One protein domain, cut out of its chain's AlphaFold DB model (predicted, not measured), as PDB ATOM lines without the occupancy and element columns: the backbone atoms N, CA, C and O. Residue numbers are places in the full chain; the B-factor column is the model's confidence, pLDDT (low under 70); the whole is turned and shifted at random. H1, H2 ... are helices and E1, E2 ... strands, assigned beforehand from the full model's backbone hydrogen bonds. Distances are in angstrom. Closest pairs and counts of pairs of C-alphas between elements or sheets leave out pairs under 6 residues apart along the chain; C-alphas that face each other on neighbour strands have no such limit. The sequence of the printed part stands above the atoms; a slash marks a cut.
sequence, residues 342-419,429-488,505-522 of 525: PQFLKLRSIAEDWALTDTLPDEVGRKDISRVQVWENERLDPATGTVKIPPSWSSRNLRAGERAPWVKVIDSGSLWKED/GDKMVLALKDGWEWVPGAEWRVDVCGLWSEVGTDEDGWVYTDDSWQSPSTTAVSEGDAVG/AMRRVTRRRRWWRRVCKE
ATOM      1  N   PRO A 342      37.144 -48.001 -35.639       85.38
ATOM      2  CA  PRO A 342      36.128 -48.571 -36.533       85.38
ATOM      3  C   PRO A 342      36.361 -50.050 -36.859       85.38
ATOM      4  O   PRO A 342      35.415 -50.823 -36.977       85.38
ATOM      5  N   GLN A 343      37.623 -50.482 -36.954       88.31
ATOM      6  CA  GLN A 343      37.949 -51.893 -37.200       88.31
ATOM      7  C   GLN A 343      37.598 -52.789 -36.005       88.31
ATOM      8  O   GLN A 343      37.141 -53.913 -36.196       88.31
ATOM      9  N   PHE A 344      37.780 -52.291 -34.776       89.56
ATOM     10  CA  PHE A 344      37.430 -53.036 -33.568       89.56
ATOM     11  C   PHE A 344      35.912 -53.146 -33.427       89.56
ATOM     12  O   PHE A 344      35.398 -54.225 -33.150       89.56
ATOM     13  N   LEU A 345      35.189 -52.058 -33.708       88.19
ATOM     14  CA  LEU A 345      33.725 -52.049 -33.742       88.19
ATOM     15  C   LEU A 345      33.178 -52.985 -34.828       88.19
ATOM     16  O   LEU A 345      32.243 -53.740 -34.574       88.19
ATOM     17  N   LYS A 346      33.811 -53.026 -36.008       90.12
ATOM     18  CA  LYS A 346      33.475 -53.987 -37.065       90.12
ATOM     19  C   LYS A 346      33.694 -55.427 -36.608       90.12
ATOM     20  O   LYS A 346      32.792 -56.247 -36.755       90.12
ATOM     21  N   LEU A 347      34.847 -55.732 -36.016       91.81
ATOM     22  CA  LEU A 347      35.130 -57.065 -35.482       91.81
ATOM     23  C   LEU A 347      34.129 -57.458 -34.389       91.81
ATOM     24  O   LEU A 347      33.614 -58.570 -34.409       91.81
ATOM     25  N   ARG A 348      33.816 -56.530 -33.478       90.69
ATOM     26  CA  ARG A 348      32.807 -56.719 -32.433       90.69
ATOM     27  C   ARG A 348      31.435 -57.009 -33.032       90.69
ATOM     28  O   ARG A 348      30.794 -57.947 -32.577       90.69
ATOM     29  N   SER A 349      31.016 -56.264 -34.056       89.25
ATOM     30  CA  SER A 349      29.736 -56.503 -34.731       89.25
ATOM     31  C   SER A 349      29.689 -57.888 -35.385       89.25
ATOM     32  O   SER A 349      28.731 -58.617 -35.175       89.25
ATOM     33  N   ILE A 350      30.766 -58.311 -36.061       91.12
ATOM     34  CA  ILE A 350      30.867 -59.648 -36.667       91.12
ATOM     35  C   ILE A 350      30.818 -60.737 -35.590       91.12
ATOM     36  O   ILE A 350      30.133 -61.741 -35.759       91.12
ATOM     37  N   ALA A 351      31.523 -60.542 -34.474       92.81
ATOM     38  CA  ALA A 351      31.512 -61.481 -33.360       92.81
ATOM     39  C   ALA A 351      30.126 -61.574 -32.701       92.81
ATOM     40  O   ALA A 351      29.684 -62.674 -32.376       92.81
ATOM     41  N   GLU A 352      29.424 -60.446 -32.541       90.69
ATOM     42  CA  GLU A 352      28.035 -60.419 -32.077       90.69
ATOM     43  C   GLU A 352      27.125 -61.166 -33.055       90.69
ATOM     44  O   GLU A 352      26.320 -61.993 -32.636       90.69
ATOM     45  N   ASP A 353      27.297 -60.959 -34.357       88.62
ATOM     46  CA  ASP A 353      26.511 -61.644 -35.380       88.62
ATOM     47  C   ASP A 353      26.737 -63.150 -35.379       88.62
ATOM     48  O   ASP A 353      25.779 -63.914 -35.504       88.62
ATOM     49  N   TRP A 354      27.982 -63.591 -35.209       90.88
ATOM     50  CA  TRP A 354      28.320 -65.006 -35.092       90.88
ATOM     51  C   TRP A 354      27.729 -65.615 -33.825       90.88
ATOM     52  O   TRP A 354      27.043 -66.629 -33.914       90.88
ATOM     53  N   ALA A 355      27.897 -64.959 -32.674       91.94
ATOM     54  CA  ALA A 355      27.308 -65.407 -31.411       91.94
ATOM     55  C   ALA A 355      25.774 -65.487 -31.497       91.94
ATOM     56  O   ALA A 355      25.147 -66.431 -31.020       91.94
ATOM     57  N   LEU A 356      25.145 -64.520 -32.164       89.12
ATOM     58  CA  LEU A 356      23.706 -64.525 -32.376       89.12
ATOM     59  C   LEU A 356      23.266 -65.549 -33.424       89.12
ATOM     60  O   LEU A 356      22.096 -65.917 -33.441       89.12
ATOM     61  N   THR A 357      24.128 -65.952 -34.350       87.94
ATOM     62  CA  THR A 357      23.807 -66.987 -35.344       87.94
ATOM     63  C   THR A 357      23.899 -68.377 -34.725       87.94
ATOM     64  O   THR A 357      23.032 -69.202 -34.979       87.94
ATOM     65  N   ASP A 358      24.866 -68.590 -33.834       89.81
ATOM     66  CA  ASP A 358      25.057 -69.840 -33.085       89.81
ATOM     67  C   ASP A 358      23.898 -70.152 -32.120       89.81
ATOM     68  O   ASP A 358      23.563 -71.302 -31.865       89.81
ATOM     69  N   THR A 359      23.220 -69.117 -31.619       88.50
ATOM     70  CA  THR A 359      22.045 -69.273 -30.738       88.50
ATOM     71  C   THR A 359      20.749 -69.630 -31.475       88.50
ATOM     72  O   THR A 359      19.732 -69.876 -30.822       88.50
ATOM     73  N   LEU A 360      20.737 -69.633 -32.812       87.69
ATOM     74  CA  LEU A 360      19.537 -69.922 -33.602       87.69
ATOM     75  C   LEU A 360      19.349 -71.429 -33.825       87.69
ATOM     76  O   LEU A 360      20.327 -72.154 -33.970       87.69
ATOM     77  N   PRO A 361      18.098 -71.909 -33.954       86.75
ATOM     78  CA  PRO A 361      17.837 -73.264 -34.428       86.75
ATOM     79  C   PRO A 361      18.369 -73.479 -35.853       86.75
ATOM     80  O   PRO A 361      18.190 -72.613 -36.714       86.75
ATOM     81  N   ASP A 362      18.924 -74.663 -36.132       86.38
ATOM     82  CA  ASP A 362      19.514 -75.024 -37.434       86.38
ATOM     83  C   ASP A 362      18.571 -74.799 -38.629       86.38
ATOM     84  O   ASP A 362      19.012 -74.429 -39.719       86.38
ATOM     85  N   GLU A 363      17.263 -74.997 -38.442       84.69
ATOM     86  CA  GLU A 363      16.244 -74.783 -39.481       84.69
ATOM     87  C   GLU A 363      16.167 -73.322 -39.940       84.69
ATOM     88  O   GLU A 363      15.941 -73.045 -41.119       84.69
ATOM     89  N   VAL A 364      16.364 -72.383 -39.012       84.81
ATOM     90  CA  VAL A 364      16.369 -70.943 -39.292       84.81
ATOM     91  C   VAL A 364      17.767 -70.485 -39.693       84.81
ATOM     92  O   VAL A 364      17.893 -69.662 -40.596       84.81
ATOM     93  N   GLY A 365      18.812 -71.052 -39.080       80.69
ATOM     94  CA  GLY A 365      20.212 -70.734 -39.374       80.69
ATOM     95  C   GLY A 365      20.640 -71.040 -40.814       80.69
ATOM     96  O   GLY A 365      21.552 -70.398 -41.324       80.69
ATOM     97  N   ARG A 366      19.968 -71.980 -41.497       84.12
ATOM     98  CA  ARG A 366      20.209 -72.293 -42.922       84.12
ATOM     99  C   ARG A 366      19.522 -71.343 -43.906       84.12
ATOM    100  O   ARG A 366      19.846 -71.382 -45.092       84.12
ATOM    101  N   LYS A 367      18.549 -70.547 -43.456       87.31
ATOM    102  CA  LYS A 367      17.836 -69.582 -44.305       87.31
ATOM    103  C   LYS A 367      18.696 -68.336 -44.516       87.31
ATOM    104  O   LYS A 367      19.604 -68.062 -43.739       87.31
ATOM    105  N   ASP A 368      18.389 -67.564 -45.554       87.62
ATOM    106  CA  ASP A 368      19.043 -66.272 -45.765       87.62
ATOM    107  C   ASP A 368      18.575 -65.281 -44.685       87.62
ATOM    108  O   ASP A 368      17.376 -64.990 -44.579       87.62
ATOM    109  N   ILE A 369      19.504 -64.830 -43.836       89.12
ATOM    110  CA  ILE A 369      19.233 -63.946 -42.697       89.12
ATOM    111  C   ILE A 369      19.689 -62.537 -43.054       89.12
ATOM    112  O   ILE A 369      20.868 -62.281 -43.290       89.12
ATOM    113  N   SER A 370      18.757 -61.596 -42.999       88.81
ATOM    114  CA  SER A 370      19.011 -60.175 -43.230       88.81
ATOM    115  C   SER A 370      18.625 -59.329 -42.018       88.81
ATOM    116  O   SER A 370      17.976 -59.797 -41.077       88.81
ATOM    117  N   ARG A 371      19.053 -58.059 -42.007       89.00
ATOM    118  CA  ARG A 371      18.726 -57.102 -40.940       89.00
ATOM    119  C   ARG A 371      17.785 -56.034 -41.434       89.00
ATOM    120  O   ARG A 371      18.024 -55.398 -42.454       89.00
ATOM    121  N   VAL A 372      16.779 -55.780 -40.620       89.81
ATOM    122  CA  VAL A 372      15.850 -54.680 -40.795       89.81
ATOM    123  C   VAL A 372      16.152 -53.629 -39.745       89.81
ATOM    124  O   VAL A 372      16.452 -53.967 -38.602       89.81
ATOM    125  N   GLN A 373      16.114 -52.360 -40.142       89.62
ATOM    126  CA  GLN A 373      16.559 -51.250 -39.309       89.62
ATOM    127  C   GLN A 373      15.464 -50.187 -39.171       89.62
ATOM    128  O   GLN A 373      14.721 -49.908 -40.123       89.62
ATOM    129  N   VAL A 374      15.416 -49.554 -37.998       90.00
ATOM    130  CA  VAL A 374      14.537 -48.422 -37.666       90.00
ATOM    131  C   VAL A 374      15.341 -47.367 -36.912       90.00
ATOM    132  O   VAL A 374      16.256 -47.681 -36.154       90.00
ATOM    133  N   TRP A 375      14.992 -46.105 -37.114       89.88
ATOM    134  CA  TRP A 375      15.502 -44.977 -36.353       89.88
ATOM    135  C   TRP A 375      14.542 -44.584 -35.247       89.88
ATOM    136  O   TRP A 375      13.354 -44.419 -35.510       89.88
ATOM    137  N   GLU A 376      15.092 -44.355 -34.064       90.25
ATOM    138  CA  GLU A 376      14.426 -43.691 -32.951       90.25
ATOM    139  C   GLU A 376      14.949 -42.258 -32.847       90.25
ATOM    140  O   GLU A 376      16.164 -42.035 -32.819       90.25
ATOM    141  N   ASN A 377      14.031 -41.298 -32.813       92.12
ATOM    142  CA  ASN A 377      14.320 -39.871 -32.795       92.12
ATOM    143  C   ASN A 377      13.721 -39.241 -31.537       92.12
ATOM    144  O   ASN A 377      12.538 -39.422 -31.239       92.12
ATOM    145  N   GLU A 378      14.523 -38.450 -30.831       91.44
ATOM    146  CA  GLU A 378      14.080 -37.732 -29.643       91.44
ATOM    147  C   GLU A 378      14.614 -36.307 -29.613       91.44
ATOM    148  O   GLU A 378      15.646 -35.975 -30.208       91.44
ATOM    149  N   ARG A 379      13.904 -35.464 -28.868       89.88
ATOM    150  CA  ARG A 379      14.244 -34.062 -28.696       89.88
ATOM    151  C   ARG A 379      14.287 -33.699 -27.215       89.88
ATOM    152  O   ARG A 379      13.481 -34.168 -26.408       89.88
ATOM    153  N   LEU A 380      15.268 -32.880 -26.858       87.62
ATOM    154  CA  LEU A 380      15.419 -32.328 -25.523       87.62
ATOM    155  C   LEU A 380      14.291 -31.330 -25.269       87.62
ATOM    156  O   LEU A 380      14.011 -30.482 -26.123       87.62
ATOM    157  N   ASP A 381      13.665 -31.427 -24.100       82.31
ATOM    158  CA  ASP A 381      12.631 -30.490 -23.667       82.31
ATOM    159  C   ASP A 381      13.135 -29.037 -23.804       82.31
ATOM    160  O   ASP A 381      14.182 -28.687 -23.232       82.31
ATOM    161  N   PRO A 382      12.464 -28.179 -24.599       70.44
ATOM    162  CA  PRO A 382      12.782 -26.766 -24.592       70.44
ATOM    163  C   PRO A 382      12.454 -26.256 -23.188       70.44
ATOM    164  O   PRO A 382      11.298 -26.272 -22.785       70.44
ATOM    165  N   ALA A 383      13.469 -25.828 -22.433       64.38
ATOM    166  CA  ALA A 383      13.354 -25.319 -21.064       64.38
ATOM    167  C   ALA A 383      12.485 -24.042 -20.997       64.38
ATOM    168  O   ALA A 383      12.982 -22.935 -20.811       64.38
ATOM    169  N   THR A 384      11.179 -24.203 -21.199       55.09
ATOM    170  CA  THR A 384      10.192 -23.135 -21.412       55.09
ATOM    171  C   THR A 384       9.204 -23.064 -20.245       55.09
ATOM    172  O   THR A 384       8.251 -22.291 -20.277       55.09
ATOM    173  N   GLY A 385       9.426 -23.862 -19.195       52.38
ATOM    174  CA  GLY A 385       8.629 -23.872 -17.973       52.38
ATOM    175  C   GLY A 385       9.278 -23.070 -16.845       52.38
ATOM    176  O   GLY A 385      10.487 -23.118 -16.638       52.38
ATOM    177  N   THR A 386       8.456 -22.380 -16.055       52.12
ATOM    178  CA  THR A 386       8.842 -21.692 -14.805       52.12
ATOM    179  C   THR A 386       9.313 -22.651 -13.699       52.12
ATOM    180  O   THR A 386       9.848 -22.213 -12.681       52.12
ATOM    181  N   VAL A 387       9.140 -23.961 -13.899       52.53
ATOM    182  CA  VAL A 387       9.575 -25.029 -12.996       52.53
ATOM    183  C   VAL A 387      10.930 -25.561 -13.463       52.53
ATOM    184  O   VAL A 387      11.068 -26.014 -14.596       52.53
ATOM    185  N   LYS A 388      11.932 -25.537 -12.576       57.34
ATOM    186  CA  LYS A 388      13.283 -26.077 -12.812       57.34
ATOM    187  C   LYS A 388      13.282 -27.612 -12.809       57.34
ATOM    188  O   LYS A 388      13.834 -28.233 -11.904       57.34
ATOM    189  N   ILE A 389      12.631 -28.226 -13.790       59.12
ATOM    190  CA  ILE A 389      12.774 -29.660 -14.065       59.12
ATOM    191  C   ILE A 389      14.055 -29.825 -14.899       59.12
ATOM    192  O   ILE A 389      14.280 -29.015 -15.804       59.12
ATOM    193  N   PRO A 390      14.927 -30.808 -14.603       66.31
ATOM    194  CA  PRO A 390      16.051 -31.104 -15.482       66.31
ATOM    195  C   PRO A 390      15.525 -31.418 -16.892       66.31
ATOM    196  O   PRO A 390      14.520 -32.123 -17.019       66.31
ATOM    197  N   PRO A 391      16.161 -30.889 -17.950       73.31
ATOM    198  CA  PRO A 391      15.668 -31.068 -19.307       73.31
ATOM    199  C   PRO A 391      15.673 -32.561 -19.657       73.31
ATOM    200  O   PRO A 391      16.691 -33.238 -19.512       73.31
ATOM    201  N   SER A 392      14.516 -33.075 -20.078       84.62
ATOM    202  CA  SER A 392      14.311 -34.497 -20.362       84.62
ATOM    203  C   SER A 392      14.227 -34.751 -21.865       84.62
ATOM    204  O   SER A 392      13.686 -33.940 -22.621       84.62
ATOM    205  N   TRP A 393      14.765 -35.884 -22.305       88.12
ATOM    206  CA  TRP A 393      14.669 -36.341 -23.686       88.12
ATOM    207  C   TRP A 393      13.345 -37.068 -23.895       88.12
ATOM    208  O   TRP A 393      12.993 -37.951 -23.113       88.12
ATOM    209  N   SER A 394      12.595 -36.699 -24.933       87.38
ATOM    210  CA  SER A 394      11.414 -37.469 -25.319       87.38
ATOM    211  C   SER A 394      11.048 -37.275 -26.787       87.38
ATOM    212  O   SER A 394      11.346 -36.245 -27.398       87.38
ATOM    213  N   SER A 395      10.333 -38.247 -27.348       85.75
ATOM    214  CA  SER A 395       9.713 -38.132 -28.672       85.75
ATOM    215  C   SER A 395       8.541 -37.144 -28.710       85.75
ATOM    216  O   SER A 395       8.227 -36.602 -29.764       85.75
ATOM    217  N   ARG A 396       7.910 -36.854 -27.563       86.62
ATOM    218  CA  ARG A 396       6.805 -35.878 -27.457       86.62
ATOM    219  C   ARG A 396       7.261 -34.441 -27.689       86.62
ATOM    220  O   ARG A 396       6.449 -33.596 -28.042       86.62
ATOM    221  N   ASN A 397       8.551 -34.185 -27.497       87.50
ATOM    222  CA  ASN A 397       9.147 -32.865 -27.660       87.50
ATOM    223  C   ASN A 397       9.521 -32.557 -29.120       87.50
ATOM    224  O   ASN A 397      10.022 -31.465 -29.381       87.50
ATOM    225  N   LEU A 398       9.319 -33.498 -30.054       86.88
ATOM    226  CA  LEU A 398       9.547 -33.291 -31.486       86.88
ATOM    227  C   LEU A 398       8.564 -32.254 -32.043       86.88
ATOM    228  O   LEU A 398       7.371 -32.280 -31.732       86.88
ATOM    229  N   ARG A 399       9.054 -31.331 -32.876       86.62
ATOM    230  CA  ARG A 399       8.199 -30.296 -33.482       86.62
ATOM    231  C   ARG A 399       7.397 -30.865 -34.656       86.62
ATOM    232  O   ARG A 399       7.834 -31.780 -35.352       86.62
ATOM    233  N   ALA A 400       6.238 -30.270 -34.926       82.62
ATOM    234  CA  ALA A 400       5.475 -30.567 -36.135       82.62
ATOM    235  C   ALA A 400       6.312 -30.218 -37.382       82.62
ATOM    236  O   ALA A 400       6.754 -29.080 -37.530       82.62
ATOM    237  N   GLY A 401       6.548 -31.202 -38.253       82.50
ATOM    238  CA  GLY A 401       7.410 -31.073 -39.437       82.50
ATOM    239  C   GLY A 401       8.841 -31.591 -39.255       82.50
ATOM    240  O   GLY A 401       9.591 -31.647 -40.228       82.50
ATOM    241  N   GLU A 402       9.229 -32.007 -38.046       86.06
ATOM    242  CA  GLU A 402      10.475 -32.749 -37.834       86.06
ATOM    243  C   GLU A 402      10.343 -34.222 -38.232       86.06
ATOM    244  O   GLU A 402       9.269 -34.722 -38.572       86.06
ATOM    245  N   ARG A 403      11.473 -34.936 -38.183       85.50
ATOM    246  CA  ARG A 403      11.506 -36.388 -38.370       85.50
ATOM    247  C   ARG A 403      10.556 -37.051 -37.364       85.50
ATOM    248  O   ARG A 403      10.560 -36.699 -36.187       85.50
ATOM    249  N   ALA A 404       9.778 -38.032 -37.822       86.56
ATOM    250  CA  ALA A 404       8.873 -38.785 -36.957       86.56
ATOM    251  C   ALA A 404       9.639 -39.501 -35.822       86.56
ATOM    252  O   ALA A 404      10.817 -39.824 -36.008       86.56
ATOM    253  N   PRO A 405       8.991 -39.804 -34.679       87.06
ATOM    254  CA  PRO A 405       9.611 -40.537 -33.570       87.06
ATOM    255  C   PRO A 405      10.286 -41.844 -33.996       87.06
ATOM    256  O   PRO A 405      11.385 -42.152 -33.544       87.06
ATOM    257  N   TRP A 406       9.637 -42.576 -34.904       87.62
ATOM    258  CA  TRP A 406      10.118 -43.834 -35.458       87.62
ATOM    259  C   TRP A 406      10.143 -43.744 -36.982       87.62
ATOM    260  O   TRP A 406       9.128 -43.419 -37.598       87.62
ATOM    261  N   VAL A 407      11.296 -44.015 -37.599       88.00
ATOM    262  CA  VAL A 407      11.471 -43.932 -39.061       88.00
ATOM    263  C   VAL A 407      12.133 -45.201 -39.589       88.00
ATOM    264  O   VAL A 407      13.254 -45.527 -39.199       88.00
ATOM    265  N   LYS A 408      11.468 -45.905 -40.511       88.06
ATOM    266  CA  LYS A 408      12.021 -47.077 -41.210       88.06
ATOM    267  C   LYS A 408      13.263 -46.681 -42.019       88.06
ATOM    268  O   LYS A 408      13.272 -45.639 -42.675       88.06
ATOM    269  N   VAL A 409      14.316 -47.500 -41.995       86.00
ATOM    270  CA  VAL A 409      15.487 -47.273 -42.860       86.00
ATOM    271  C   VAL A 409      15.196 -47.818 -44.254       86.00
ATOM    272  O   VAL A 409      15.086 -49.030 -44.451       86.00
ATOM    273  N   ILE A 410      15.068 -46.911 -45.217       80.81
ATOM    274  CA  ILE A 410      14.894 -47.242 -46.630       80.81
ATOM    275  C   ILE A 410      16.267 -47.102 -47.287       80.81
ATOM    276  O   ILE A 410      16.746 -45.995 -47.506       80.81
ATOM    277  N   ASP A 411      16.921 -48.234 -47.519       78.94
ATOM    278  CA  ASP A 411      18.159 -48.348 -48.294       78.94
ATOM    279  C   ASP A 411      17.877 -49.189 -49.554       78.94
ATOM    280  O   ASP A 411      16.818 -49.806 -49.672       78.94
ATOM    281  N   SER A 412      18.821 -49.251 -50.488       67.75
ATOM    282  CA  SER A 412      18.762 -50.048 -51.724       67.75
ATOM    283  C   SER A 412      18.416 -51.535 -51.516       67.75
ATOM    284  O   SER A 412      17.905 -52.178 -52.430       67.75
ATOM    285  N   GLY A 413      18.635 -52.072 -50.309       69.12
ATOM    286  CA  GLY A 413      18.231 -53.415 -49.875       69.12
ATOM    287  C   GLY A 413      17.109 -53.442 -48.829       69.12
ATOM    288  O   GLY A 413      17.060 -54.371 -48.025       69.12
ATOM    289  N   SER A 414      16.252 -52.418 -48.757       77.69
ATOM    290  CA  SER A 414      15.195 -52.354 -47.744       77.69
ATOM    291  C   SER A 414      14.201 -53.511 -47.884       77.69
ATOM    292  O   SER A 414      13.652 -53.764 -48.955       77.69
ATOM    293  N   LEU A 415      13.957 -54.205 -46.771       83.19
ATOM    294  CA  LEU A 415      12.998 -55.312 -46.669       83.19
ATOM    295  C   LEU A 415      11.643 -54.860 -46.124       83.19
ATOM    296  O   LEU A 415      10.779 -55.687 -45.839       83.19
ATOM    297  N   TRP A 416      11.464 -53.552 -45.947       84.06
ATOM    298  CA  TRP A 416      10.180 -52.980 -45.584       84.06
ATOM    299  C   TRP A 416       9.226 -53.051 -46.771       84.06
ATOM    300  O   TRP A 416       9.621 -52.814 -47.913       84.06
ATOM    301  N   LYS A 417       7.958 -53.362 -46.499       80.62
ATOM    302  CA  LYS A 417       6.908 -53.192 -47.499       80.62
ATOM    303  C   LYS A 417       6.752 -51.695 -47.768       80.62
ATOM    304  O   LYS A 417       6.631 -50.920 -46.821       80.62
ATOM    305  N   GLU A 418       6.809 -51.298 -49.037       70.19
ATOM    306  CA  GLU A 418       6.466 -49.933 -49.429       70.19
ATOM    307  C   GLU A 418       5.003 -49.701 -49.054       70.19
ATOM    308  O   GLU A 418       4.146 -50.544 -49.341       70.19
ATOM    309  N   ASP A 419       4.738 -48.604 -48.346       61.34
ATOM    310  CA  ASP A 419       3.403 -48.261 -47.871       61.34
ATOM    311  C   ASP A 419       2.542 -47.872 -49.093       61.34
ATOM    312  O   ASP A 419       2.377 -46.699 -49.420       61.34
ATOM    313  N   GLY A 429      -3.246 -51.467 -36.772       41.66
ATOM    314  CA  GLY A 429      -2.196 -50.488 -37.065       41.66
ATOM    315  C   GLY A 429      -0.806 -50.921 -36.599       41.66
ATOM    316  O   GLY A 429       0.128 -50.916 -37.396       41.66
ATOM    317  N   ASP A 430      -0.672 -51.422 -35.372       44.16
ATOM    318  CA  ASP A 430       0.640 -51.773 -34.805       44.16
ATOM    319  C   ASP A 430       1.325 -52.950 -35.523       44.16
ATOM    320  O   ASP A 430       2.551 -52.991 -35.638       44.16
ATOM    321  N   LYS A 431       0.545 -53.895 -36.068       45.75
ATOM    322  CA  LYS A 431       1.072 -55.003 -36.886       45.75
ATOM    323  C   LYS A 431       1.327 -54.594 -38.337       45.75
ATOM    324  O   LYS A 431       2.207 -55.168 -38.973       45.75
ATOM    325  N   MET A 432       0.582 -53.619 -38.860       48.50
ATOM    326  CA  MET A 432       0.737 -53.133 -40.236       48.50
ATOM    327  C   MET A 432       1.920 -52.167 -40.394       48.50
ATOM    328  O   MET A 432       2.582 -52.187 -41.429       48.50
ATOM    329  N   VAL A 433       2.260 -51.387 -39.358       58.66
ATOM    330  CA  VAL A 433       3.370 -50.413 -39.404       58.66
ATOM    331  C   VAL A 433       4.739 -51.090 -39.567       58.66
ATOM    332  O   VAL A 433       5.653 -50.476 -40.111       58.66
ATOM    333  N   LEU A 434       4.891 -52.364 -39.188       71.44
ATOM    334  CA  LEU A 434       6.141 -53.132 -39.313       71.44
ATOM    335  C   LEU A 434       6.046 -54.283 -40.333       71.44
ATOM    336  O   LEU A 434       6.696 -55.317 -40.164       71.44
ATOM    337  N   ALA A 435       5.235 -54.129 -41.383       77.44
ATOM    338  CA  ALA A 435       5.118 -55.138 -42.432       77.44
ATOM    339  C   ALA A 435       6.413 -55.266 -43.262       77.44
ATOM    340  O   ALA A 435       6.960 -54.280 -43.768       77.44
ATOM    341  N   LEU A 436       6.884 -56.504 -43.410       84.12
ATOM    342  CA  LEU A 436       8.009 -56.870 -44.270       84.12
ATOM    343  C   LEU A 436       7.528 -57.106 -45.706       84.12
ATOM    344  O   LEU A 436       6.338 -57.314 -45.953       84.12
ATOM    345  N   LYS A 437       8.463 -57.083 -46.656       84.75
ATOM    346  CA  LYS A 437       8.223 -57.512 -48.034       84.75
ATOM    347  C   LYS A 437       7.758 -58.972 -48.052       84.75
ATOM    348  O   LYS A 437       8.203 -59.779 -47.237       84.75
ATOM    349  N   ASP A 438       6.873 -59.299 -48.988       80.56
ATOM    350  CA  ASP A 438       6.309 -60.643 -49.105       80.56
ATOM    351  C   ASP A 438       7.449 -61.683 -49.263       80.56
ATOM    352  O   ASP A 438       8.408 -61.455 -50.007       80.56
ATOM    353  N   GLY A 439       7.377 -62.789 -48.510       83.38
ATOM    354  CA  GLY A 439       8.424 -63.823 -48.448       83.38
ATOM    355  C   GLY A 439       9.516 -63.605 -47.388       83.38
ATOM    356  O   GLY A 439      10.517 -64.322 -47.399       83.38
ATOM    357  N   TRP A 440       9.355 -62.640 -46.476       87.00
ATOM    358  CA  TRP A 440      10.241 -62.441 -45.321       87.00
ATOM    359  C   TRP A 440       9.488 -62.590 -44.001       87.00
ATOM    360  O   TRP A 440       8.426 -61.998 -43.802       87.00
ATOM    361  N   GLU A 441      10.081 -63.330 -43.068       88.50
ATOM    362  CA  GLU A 441       9.530 -63.591 -41.742       88.50
ATOM    363  C   GLU A 441      10.470 -63.069 -40.644       88.50
ATOM    364  O   GLU A 441      11.692 -62.985 -40.800       88.50
ATOM    365  N   TRP A 442       9.898 -62.707 -39.497       88.25
ATOM    366  CA  TRP A 442      10.679 -62.403 -38.304       88.25
ATOM    367  C   TRP A 442      11.313 -63.673 -37.744       88.25
ATOM    368  O   TRP A 442      10.642 -64.679 -37.538       88.25
ATOM    369  N   VAL A 443      12.602 -63.600 -37.417       87.56
ATOM    370  CA  VAL A 443      13.291 -64.720 -36.772       87.56
ATOM    371  C   VAL A 443      12.663 -64.981 -35.389       87.56
ATOM    372  O   VAL A 443      12.574 -64.047 -34.581       87.56
ATOM    373  N   PRO A 444      12.239 -66.222 -35.078       82.12
ATOM    374  CA  PRO A 444      11.640 -66.542 -33.786       82.12
ATOM    375  C   PRO A 444      12.650 -66.292 -32.658       82.12
ATOM    376  O   PRO A 444      13.806 -66.695 -32.743       82.12
ATOM    377  N   GLY A 445      12.227 -65.572 -31.615       79.75
ATOM    378  CA  GLY A 445      13.091 -65.187 -30.489       79.75
ATOM    379  C   GLY A 445      14.058 -64.026 -30.768       79.75
ATOM    380  O   GLY A 445      14.756 -63.589 -29.856       79.75
ATOM    381  N   ALA A 446      14.099 -63.477 -31.988       83.94
ATOM    382  CA  ALA A 446      14.852 -62.254 -32.244       83.94
ATOM    383  C   ALA A 446      14.073 -61.038 -31.732       83.94
ATOM    384  O   ALA A 446      12.984 -60.733 -32.226       83.94
ATOM    385  N   GLU A 447      14.654 -60.316 -30.780       87.88
ATOM    386  CA  GLU A 447      14.148 -59.036 -30.282       87.88
ATOM    387  C   GLU A 447      14.839 -57.851 -30.971       87.88
ATOM    388  O   GLU A 447      15.839 -58.015 -31.680       87.88
ATOM    389  N   TRP A 448      14.284 -56.652 -30.789       88.00
ATOM    390  CA  TRP A 448      14.907 -55.413 -31.246       88.00
ATOM    391  C   TRP A 448      16.170 -55.128 -30.440       88.00
ATOM    392  O   TRP A 448      16.144 -55.124 -29.210       88.00
ATOM    393  N   ARG A 449      17.274 -54.867 -31.140       89.31
ATOM    394  CA  ARG A 449      18.566 -54.535 -30.537       89.31
ATOM    395  C   ARG A 449      19.010 -53.152 -30.970       89.31
ATOM    396  O   ARG A 449      18.780 -52.736 -32.106       89.31
ATOM    397  N   VAL A 450      19.655 -52.449 -30.050       90.19
ATOM    398  CA  VAL A 450      20.312 -51.178 -30.340       90.19
ATOM    399  C   VAL A 450      21.624 -51.459 -31.058       90.19
ATOM    400  O   VAL A 450      22.384 -52.346 -30.672       90.19
ATOM    401  N   ASP A 451      21.913 -50.684 -32.094       87.88
ATOM    402  CA  ASP A 451      23.227 -50.697 -32.720       87.88
ATOM    403  C   ASP A 451      24.215 -49.799 -31.964       87.88
ATOM    404  O   ASP A 451      24.430 -48.636 -32.314       87.88
ATOM    405  N   VAL A 452      24.817 -50.365 -30.919       85.00
ATOM    406  CA  VAL A 452      25.833 -49.696 -30.086       85.00
ATOM    407  C   VAL A 452      27.183 -49.588 -30.809       85.00
ATOM    408  O   VAL A 452      28.040 -48.802 -30.418       85.00
ATOM    409  N   CYS A 453      27.399 -50.354 -31.886       82.19
ATOM    410  CA  CYS A 453      28.658 -50.304 -32.630       82.19
ATOM    411  C   CYS A 453      28.807 -49.009 -33.438       82.19
ATOM    412  O   CYS A 453      29.917 -48.701 -33.864       82.19
ATOM    413  N   GLY A 454      27.716 -48.273 -33.682       82.69
ATOM    414  CA  GLY A 454      27.760 -46.928 -34.258       82.69
ATOM    415  C   GLY A 454      28.381 -46.830 -35.653       82.69
ATOM    416  O   GLY A 454      28.654 -45.730 -36.108       82.69
ATOM    417  N   LEU A 455      28.574 -47.950 -36.367       83.56
ATOM    418  CA  LEU A 455      29.228 -47.996 -37.690       83.56
ATOM    419  C   LEU A 455      28.490 -47.185 -38.768       83.56
ATOM    420  O   LEU A 455      29.025 -46.946 -39.846       83.56
ATOM    421  N   TRP A 456      27.242 -46.815 -38.494       85.31
ATOM    422  CA  TRP A 456      26.411 -45.989 -39.356       85.31
ATOM    423  C   TRP A 456      26.691 -44.489 -39.221       85.31
ATOM    424  O   TRP A 456      26.266 -43.733 -40.093       85.31
ATOM    425  N   SER A 457      27.343 -44.044 -38.142       85.69
ATOM    426  CA  SER A 457      27.683 -42.639 -37.930       85.69
ATOM    427  C   SER A 457      29.180 -42.415 -38.134       85.69
ATOM    428  O   SER A 457      30.020 -43.203 -37.710       85.69
ATOM    429  N   GLU A 458      29.536 -41.303 -38.776       82.62
ATOM    430  CA  GLU A 458      30.944 -40.938 -39.006       82.62
ATOM    431  C   GLU A 458      31.661 -40.536 -37.707       82.62
ATOM    432  O   GLU A 458      32.877 -40.666 -37.593       82.62
ATOM    433  N   VAL A 459      30.898 -40.058 -36.720       83.50
ATOM    434  CA  VAL A 459      31.410 -39.532 -35.444       83.50
ATOM    435  C   VAL A 459      31.446 -40.613 -34.354       83.50
ATOM    436  O   VAL A 459      32.129 -40.448 -33.346       83.50
ATOM    437  N   GLY A 460      30.758 -41.741 -34.560       84.88
ATOM    438  CA  GLY A 460      30.503 -42.761 -33.544       84.88
ATOM    439  C   GLY A 460      29.219 -42.501 -32.746       84.88
ATOM    440  O   GLY A 460      28.508 -41.516 -32.972       84.88
ATOM    441  N   THR A 461      28.905 -43.411 -31.829       86.94
ATOM    442  CA  THR A 461      27.757 -43.345 -30.910       86.94
ATOM    443  C   THR A 461      28.226 -43.255 -29.460       86.94
ATOM    444  O   THR A 461      29.385 -43.554 -29.158       86.94
ATOM    445  N   ASP A 462      27.335 -42.848 -28.555       87.75
ATOM    446  CA  ASP A 462      27.563 -42.997 -27.114       87.75
ATOM    447  C   ASP A 462      27.461 -44.472 -26.654       87.75
ATOM    448  O   ASP A 462      27.296 -45.390 -27.465       87.75
ATOM    449  N   GLU A 463      27.575 -44.697 -25.342       85.69
ATOM    450  CA  GLU A 463      27.485 -46.026 -24.715       85.69
ATOM    451  C   GLU A 463      26.111 -46.700 -24.903       85.69
ATOM    452  O   GLU A 463      26.033 -47.928 -24.965       85.69
ATOM    453  N   ASP A 464      25.055 -45.903 -25.072       86.94
ATOM    454  CA  ASP A 464      23.660 -46.309 -25.264       86.94
ATOM    455  C   ASP A 464      23.234 -46.318 -26.753       86.94
ATOM    456  O   ASP A 464      22.064 -46.581 -27.069       86.94
ATOM    457  N   GLY A 465      24.156 -46.036 -27.682       88.69
ATOM    458  CA  GLY A 465      23.921 -46.011 -29.129       88.69
ATOM    459  C   GLY A 465      23.344 -44.698 -29.684       88.69
ATOM    460  O   GLY A 465      22.853 -44.688 -30.819       88.69
ATOM    461  N   TRP A 466      23.365 -43.601 -28.922       91.75
ATOM    462  CA  TRP A 466      22.845 -42.302 -29.364       91.75
ATOM    463  C   TRP A 466      23.874 -41.480 -30.142       91.75
ATOM    464  O   TRP A 466      25.068 -41.471 -29.843       91.75
ATOM    465  N   VAL A 467      23.374 -40.721 -31.114       92.38
ATOM    466  CA  VAL A 467      24.082 -39.625 -31.781       92.38
ATOM    467  C   VAL A 467      23.295 -38.350 -31.560       92.38
ATOM    468  O   VAL A 467      22.087 -38.311 -31.791       92.38
ATOM    469  N   TYR A 468      23.984 -37.304 -31.132       91.62
ATOM    470  CA  TYR A 468      23.409 -36.009 -30.807       91.62
ATOM    471  C   TYR A 468      23.625 -35.025 -31.952       91.62
ATOM    472  O   TYR A 468      24.707 -34.969 -32.530       91.62
ATOM    473  N   THR A 469      22.613 -34.226 -32.260       90.38
ATOM    474  CA  THR A 469      22.625 -33.243 -33.349       90.38
ATOM    475  C   THR A 469      22.070 -31.897 -32.884       90.38
ATOM    476  O   THR A 469      21.491 -31.764 -31.797       90.38
ATOM    477  N   ASP A 470      22.296 -30.859 -33.685       88.44
ATOM    478  CA  ASP A 470      21.718 -29.531 -33.454       88.44
ATOM    479  C   ASP A 470      20.196 -29.479 -33.735       88.44
ATOM    480  O   ASP A 470      19.555 -30.486 -34.045       88.44
ATOM    481  N   ASP A 471      19.588 -28.294 -33.598       85.50
ATOM    482  CA  ASP A 471      18.150 -28.071 -33.849       85.50
ATOM    483  C   ASP A 471      17.722 -28.436 -35.283       85.50
ATOM    484  O   ASP A 471      16.557 -28.736 -35.528       85.50
ATOM    485  N   SER A 472      18.665 -28.437 -36.227       86.44
ATOM    486  CA  SER A 472      18.436 -28.708 -37.647       86.44
ATOM    487  C   SER A 472      18.793 -30.135 -38.073       86.44
ATOM    488  O   SER A 472      18.758 -30.437 -39.267       86.44
ATOM    489  N   TRP A 473      19.108 -31.026 -37.122       85.94
ATOM    490  CA  TRP A 473      19.628 -32.380 -37.386       85.94
ATOM    491  C   TRP A 473      20.954 -32.389 -38.158       85.94
ATOM    492  O   TRP A 473      21.292 -33.371 -38.824       85.94
ATOM    493  N   GLN A 474      21.692 -31.289 -38.082       83.31
ATOM    494  CA  GLN A 474      23.024 -31.132 -38.642       83.31
ATOM    495  C   GLN A 474      24.046 -31.270 -37.501       83.31
ATOM    496  O   GLN A 474      23.684 -31.396 -36.327       83.31
ATOM    497  N   SER A 475      25.330 -31.337 -37.855       85.38
ATOM    498  CA  SER A 475      26.455 -31.431 -36.910       85.38
ATOM    499  C   SER A 475      26.371 -32.586 -35.877       85.38
ATOM    500  O   SER A 475      26.174 -32.349 -34.680       85.38
ATOM    501  N   PRO A 476      26.540 -33.854 -36.312       87.88
ATOM    502  CA  PRO A 476      26.516 -35.012 -35.417       87.88
ATOM    503  C   PRO A 476      27.648 -34.984 -34.378       87.88
ATOM    504  O   PRO A 476      28.760 -34.536 -34.650       87.88
ATOM    505  N   SER A 477      27.356 -35.489 -33.181       87.12
ATOM    506  CA  SER A 477      28.251 -35.561 -32.024       87.12
ATOM    507  C   SER A 477      27.970 -36.823 -31.206       87.12
ATOM    508  O   SER A 477      26.818 -37.232 -31.066       87.12
ATOM    509  N   THR A 478      29.006 -37.413 -30.609       85.12
ATOM    510  CA  THR A 478      28.873 -38.531 -29.654       85.12
ATOM    511  C   THR A 478      28.402 -38.083 -28.275       85.12
ATOM    512  O   THR A 478      27.953 -38.906 -27.488       85.12
ATOM    513  N   THR A 479      28.527 -36.795 -27.942       82.75
ATOM    514  CA  THR A 479      28.178 -36.260 -26.618       82.75
ATOM    515  C   THR A 479      26.981 -35.317 -26.681       82.75
ATOM    516  O   THR A 479      26.876 -34.485 -27.586       82.75
ATOM    517  N   ALA A 480      26.111 -35.421 -25.670       75.75
ATOM    518  CA  ALA A 480      24.962 -34.536 -25.473       75.75
ATOM    519  C   ALA A 480      25.375 -33.096 -25.136       75.75
ATOM    520  O   ALA A 480      24.709 -32.142 -25.527       75.75
ATOM    521  N   VAL A 481      26.475 -32.934 -24.397       71.06
ATOM    522  CA  VAL A 481      27.000 -31.624 -24.006       71.06
ATOM    523  C   VAL A 481      27.953 -31.139 -25.093       71.06
ATOM    524  O   VAL A 481      28.911 -31.834 -25.443       71.06
ATOM    525  N   SER A 482      27.677 -29.952 -25.633       62.78
ATOM    526  CA  SER A 482      28.616 -29.238 -26.500       62.78
ATOM    527  C   SER A 482      29.660 -28.550 -25.621       62.78
ATOM    528  O   SER A 482      29.313 -27.980 -24.593       62.78
ATOM    529  N   GLU A 483      30.925 -28.554 -26.034       55.69
ATOM    530  CA  GLU A 483      32.071 -28.011 -25.279       55.69
ATOM    531  C   GLU A 483      31.873 -26.554 -24.795       55.69
ATOM    532  O   GLU A 483      32.386 -26.164 -23.751       55.69
ATOM    533  N   GLY A 484      31.033 -25.766 -25.479       50.44
ATOM    534  CA  GLY A 484      30.655 -24.412 -25.060       50.44
ATOM    535  C   GLY A 484      29.611 -24.304 -23.932       50.44
ATOM    536  O   GLY A 484      29.508 -23.240 -23.330       50.44
ATOM    537  N   ASP A 485      28.871 -25.369 -23.604       47.16
ATOM    538  CA  ASP A 485      27.882 -25.397 -22.500       47.16
ATOM    539  C   ASP A 485      28.536 -25.776 -21.151       47.16
ATOM    540  O   ASP A 485      28.046 -25.423 -20.073       47.16
ATOM    541  N   ALA A 486      29.707 -26.429 -21.195       47.12
ATOM    542  CA  ALA A 486      30.525 -26.715 -20.011       47.12
ATOM    543  C   ALA A 486      31.080 -25.429 -19.364       47.12
ATOM    544  O   ALA A 486      31.260 -25.364 -18.151       47.12
ATOM    545  N   VAL A 487      31.278 -24.366 -20.156       46.31
ATOM    546  CA  VAL A 487      31.748 -23.057 -19.665       46.31
ATOM    547  C   VAL A 487      30.659 -22.321 -18.864       46.31
ATOM    548  O   VAL A 487      30.971 -21.524 -17.982       46.31
ATOM    549  N   GLY A 488      29.374 -22.610 -19.113       43.94
ATOM    550  CA  GLY A 488      28.244 -22.007 -18.391       43.94
ATOM    551  C   GLY A 488      27.890 -22.697 -17.069       43.94
ATOM    552  O   GLY A 488      27.194 -22.117 -16.236       43.94
ATOM    553  N   ALA A 505      27.970 -21.947 -29.713       50.38
ATOM    554  CA  ALA A 505      28.026 -23.275 -29.108       50.38
ATOM    555  C   ALA A 505      26.732 -23.981 -29.536       50.38
ATOM    556  O   ALA A 505      25.655 -23.645 -29.043       50.38
ATOM    557  N   MET A 506      26.808 -24.862 -30.537       56.44
ATOM    558  CA  MET A 506      25.641 -25.574 -31.058       56.44
ATOM    559  C   MET A 506      25.075 -26.464 -29.952       56.44
ATOM    560  O   MET A 506      25.540 -27.581 -29.729       56.44
ATOM    561  N   ARG A 507      24.073 -25.955 -29.231       71.69
ATOM    562  CA  ARG A 507      23.338 -26.738 -28.244       71.69
ATOM    563  C   ARG A 507      22.789 -27.971 -28.954       71.69
ATOM    564  O   ARG A 507      22.072 -27.851 -29.949       71.69
ATOM    565  N   ARG A 508      23.144 -29.156 -28.460       85.00
ATOM    566  CA  ARG A 508      22.606 -30.408 -28.986       85.00
ATOM    567  C   ARG A 508      21.204 -30.582 -28.421       85.00
ATOM    568  O   ARG A 508      21.028 -30.751 -27.218       85.00
ATOM    569  N   VAL A 509      20.203 -30.438 -29.280       87.25
ATOM    570  CA  VAL A 509      18.782 -30.440 -28.888       87.25
ATOM    571  C   VAL A 509      18.078 -31.689 -29.405       87.25
ATOM    572  O   VAL A 509      17.035 -32.062 -28.879       87.25
ATOM    573  N   THR A 510      18.647 -32.367 -30.397       90.50
ATOM    574  CA  THR A 510      18.075 -33.576 -30.992       90.50
ATOM    575  C   THR A 510      19.036 -34.746 -30.819       90.50
ATOM    576  O   THR A 510      20.253 -34.560 -30.724       90.50
ATOM    577  N   ARG A 511      18.494 -35.962 -30.728       91.81
ATOM    578  CA  ARG A 511      19.284 -37.194 -30.716       91.81
ATOM    579  C   ARG A 511      18.611 -38.299 -31.514       91.81
ATOM    580  O   ARG A 511      17.386 -38.333 -31.643       91.81
ATOM    581  N   ARG A 512      19.429 -39.209 -32.035       91.88
ATOM    582  CA  ARG A 512      19.010 -40.328 -32.878       91.88
ATOM    583  C   ARG A 512      19.714 -41.611 -32.485       91.88
ATOM    584  O   ARG A 512      20.918 -41.590 -32.238       91.88
ATOM    585  N   ARG A 513      18.988 -42.724 -32.513       92.56
ATOM    586  CA  ARG A 513      19.524 -44.067 -32.274       92.56
ATOM    587  C   ARG A 513      19.028 -45.045 -33.328       92.56
ATOM    588  O   ARG A 513      17.895 -44.938 -33.801       92.56
ATOM    589  N   ARG A 514      19.888 -45.991 -33.716       91.94
ATOM    590  CA  ARG A 514      19.550 -47.047 -34.674       91.94
ATOM    591  C   ARG A 514      19.169 -48.324 -33.942       91.94
ATOM    592  O   ARG A 514      19.932 -48.829 -33.122       91.94
ATOM    593  N   TRP A 515      18.022 -48.867 -34.312       91.50
ATOM    594  CA  TRP A 515      17.552 -50.179 -33.902       91.50
ATOM    595  C   TRP A 515      17.602 -51.134 -35.075       91.50
ATOM    596  O   TRP A 515      17.365 -50.741 -36.220       91.50
ATOM    597  N   TRP A 516      17.873 -52.398 -34.791       90.94
ATOM    598  CA  TRP A 516      17.845 -53.446 -35.791       90.94
ATOM    599  C   TRP A 516      17.242 -54.732 -35.243       90.94
ATOM    600  O   TRP A 516      17.267 -55.011 -34.043       90.94
ATOM    601  N   ARG A 517      16.683 -55.520 -36.156       90.94
ATOM    602  CA  ARG A 517      16.119 -56.836 -35.876       90.94
ATOM    603  C   ARG A 517      16.354 -57.755 -37.070       90.94
ATOM    604  O   ARG A 517      16.390 -57.299 -38.213       90.94
ATOM    605  N   ARG A 518      16.568 -59.045 -36.804       90.31
ATOM    606  CA  ARG A 518      16.846 -60.044 -37.847       90.31
ATOM    607  C   ARG A 518      15.562 -60.603 -38.439       90.31
ATOM    608  O   ARG A 518      14.607 -60.883 -37.713       90.31
ATOM    609  N   VAL A 519      15.590 -60.792 -39.748       90.88
ATOM    610  CA  VAL A 519      14.531 -61.417 -40.541       90.88
ATOM    611  C   VAL A 519      15.135 -62.538 -41.369       90.88
ATOM    612  O   VAL A 519      16.304 -62.465 -41.753       90.88
ATOM    613  N   CYS A 520      14.355 -63.578 -41.619       90.81
ATOM    614  CA  CYS A 520      14.745 -64.695 -42.464       90.81
ATOM    615  C   CYS A 520      13.843 -64.754 -43.695       90.81
ATOM    616  O   CYS A 520      12.666 -64.393 -43.643       90.81
ATOM    617  N   LYS A 521      14.404 -65.198 -44.817       89.00
ATOM    618  CA  LYS A 521      13.623 -65.459 -46.023       89.00
ATOM    619  C   LYS A 521      12.777 -66.721 -45.824       89.00
ATOM    620  O   LYS A 521      13.290 -67.745 -45.362       89.00
ATOM    621  N   GLU A 522      11.494 -66.656 -46.158       84.62
ATOM    622  CA  GLU A 522      10.626 -67.833 -46.199       84.62
ATOM    623  C   GLU A 522      11.168 -68.810 -47.256       84.62
ATOM    624  O   GLU A 522      11.678 -68.397 -48.301       84.62
TER     625      GLU A 522
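What this domain is: This is residues 342 to 419, 429 to 488 and 505 to 522 of the 525 residues of the protein "Integral peroxisomal membrane peroxin-domain-containing protein" of Naematelia encephala (UniProt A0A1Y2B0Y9). Amid little regular structure, long strands E1 and E5 make a twisted ribbon edged by E2, E3 and E4; H1's residues 350 to 355 stick out. Three named helices and five named strands, H1 H2 E1 E2 H3 E3 E4 E5, class mixed, hold 59 of 156 printed residues. The whole is only just loose, close to compact: radius of gyration of the C-alphas 18.3 A, spans 58 by 39 by 28 A.

How they stand to each other: In the branched sheet E5, residues 510 to 521, has antiparallel neighbours E1, 369 to 380, E3, 440 to 442, and E4, 466 to 469; E1 forms a hairpin with E2, 406 to 408. For instance, N 374 and O 515, 2.9 A, and N 375 and O 407, 2.8 A, are within hydrogen-bond range. H1, 342 to 358, every O i to N i+4 pair within range, is not on the sheet; nor are H2, 362 to 365, only just, and H3, 429 to 432.

Where its parts are: E1, 36.2 A long, begins at C-alpha 369 (19.233, -63.946, -42.697); E5, 35.5 A, ends at C-alpha 521 (13.623, -65.459, -46.023).

The domain as a whole: Across the cuts, C-alphas 419 and 429 are 12.4 A apart, 488 and 505 10.8 A. Links E1 to E2 and E3 to E4 are long. In 25 printed residues pLDDT is under 70.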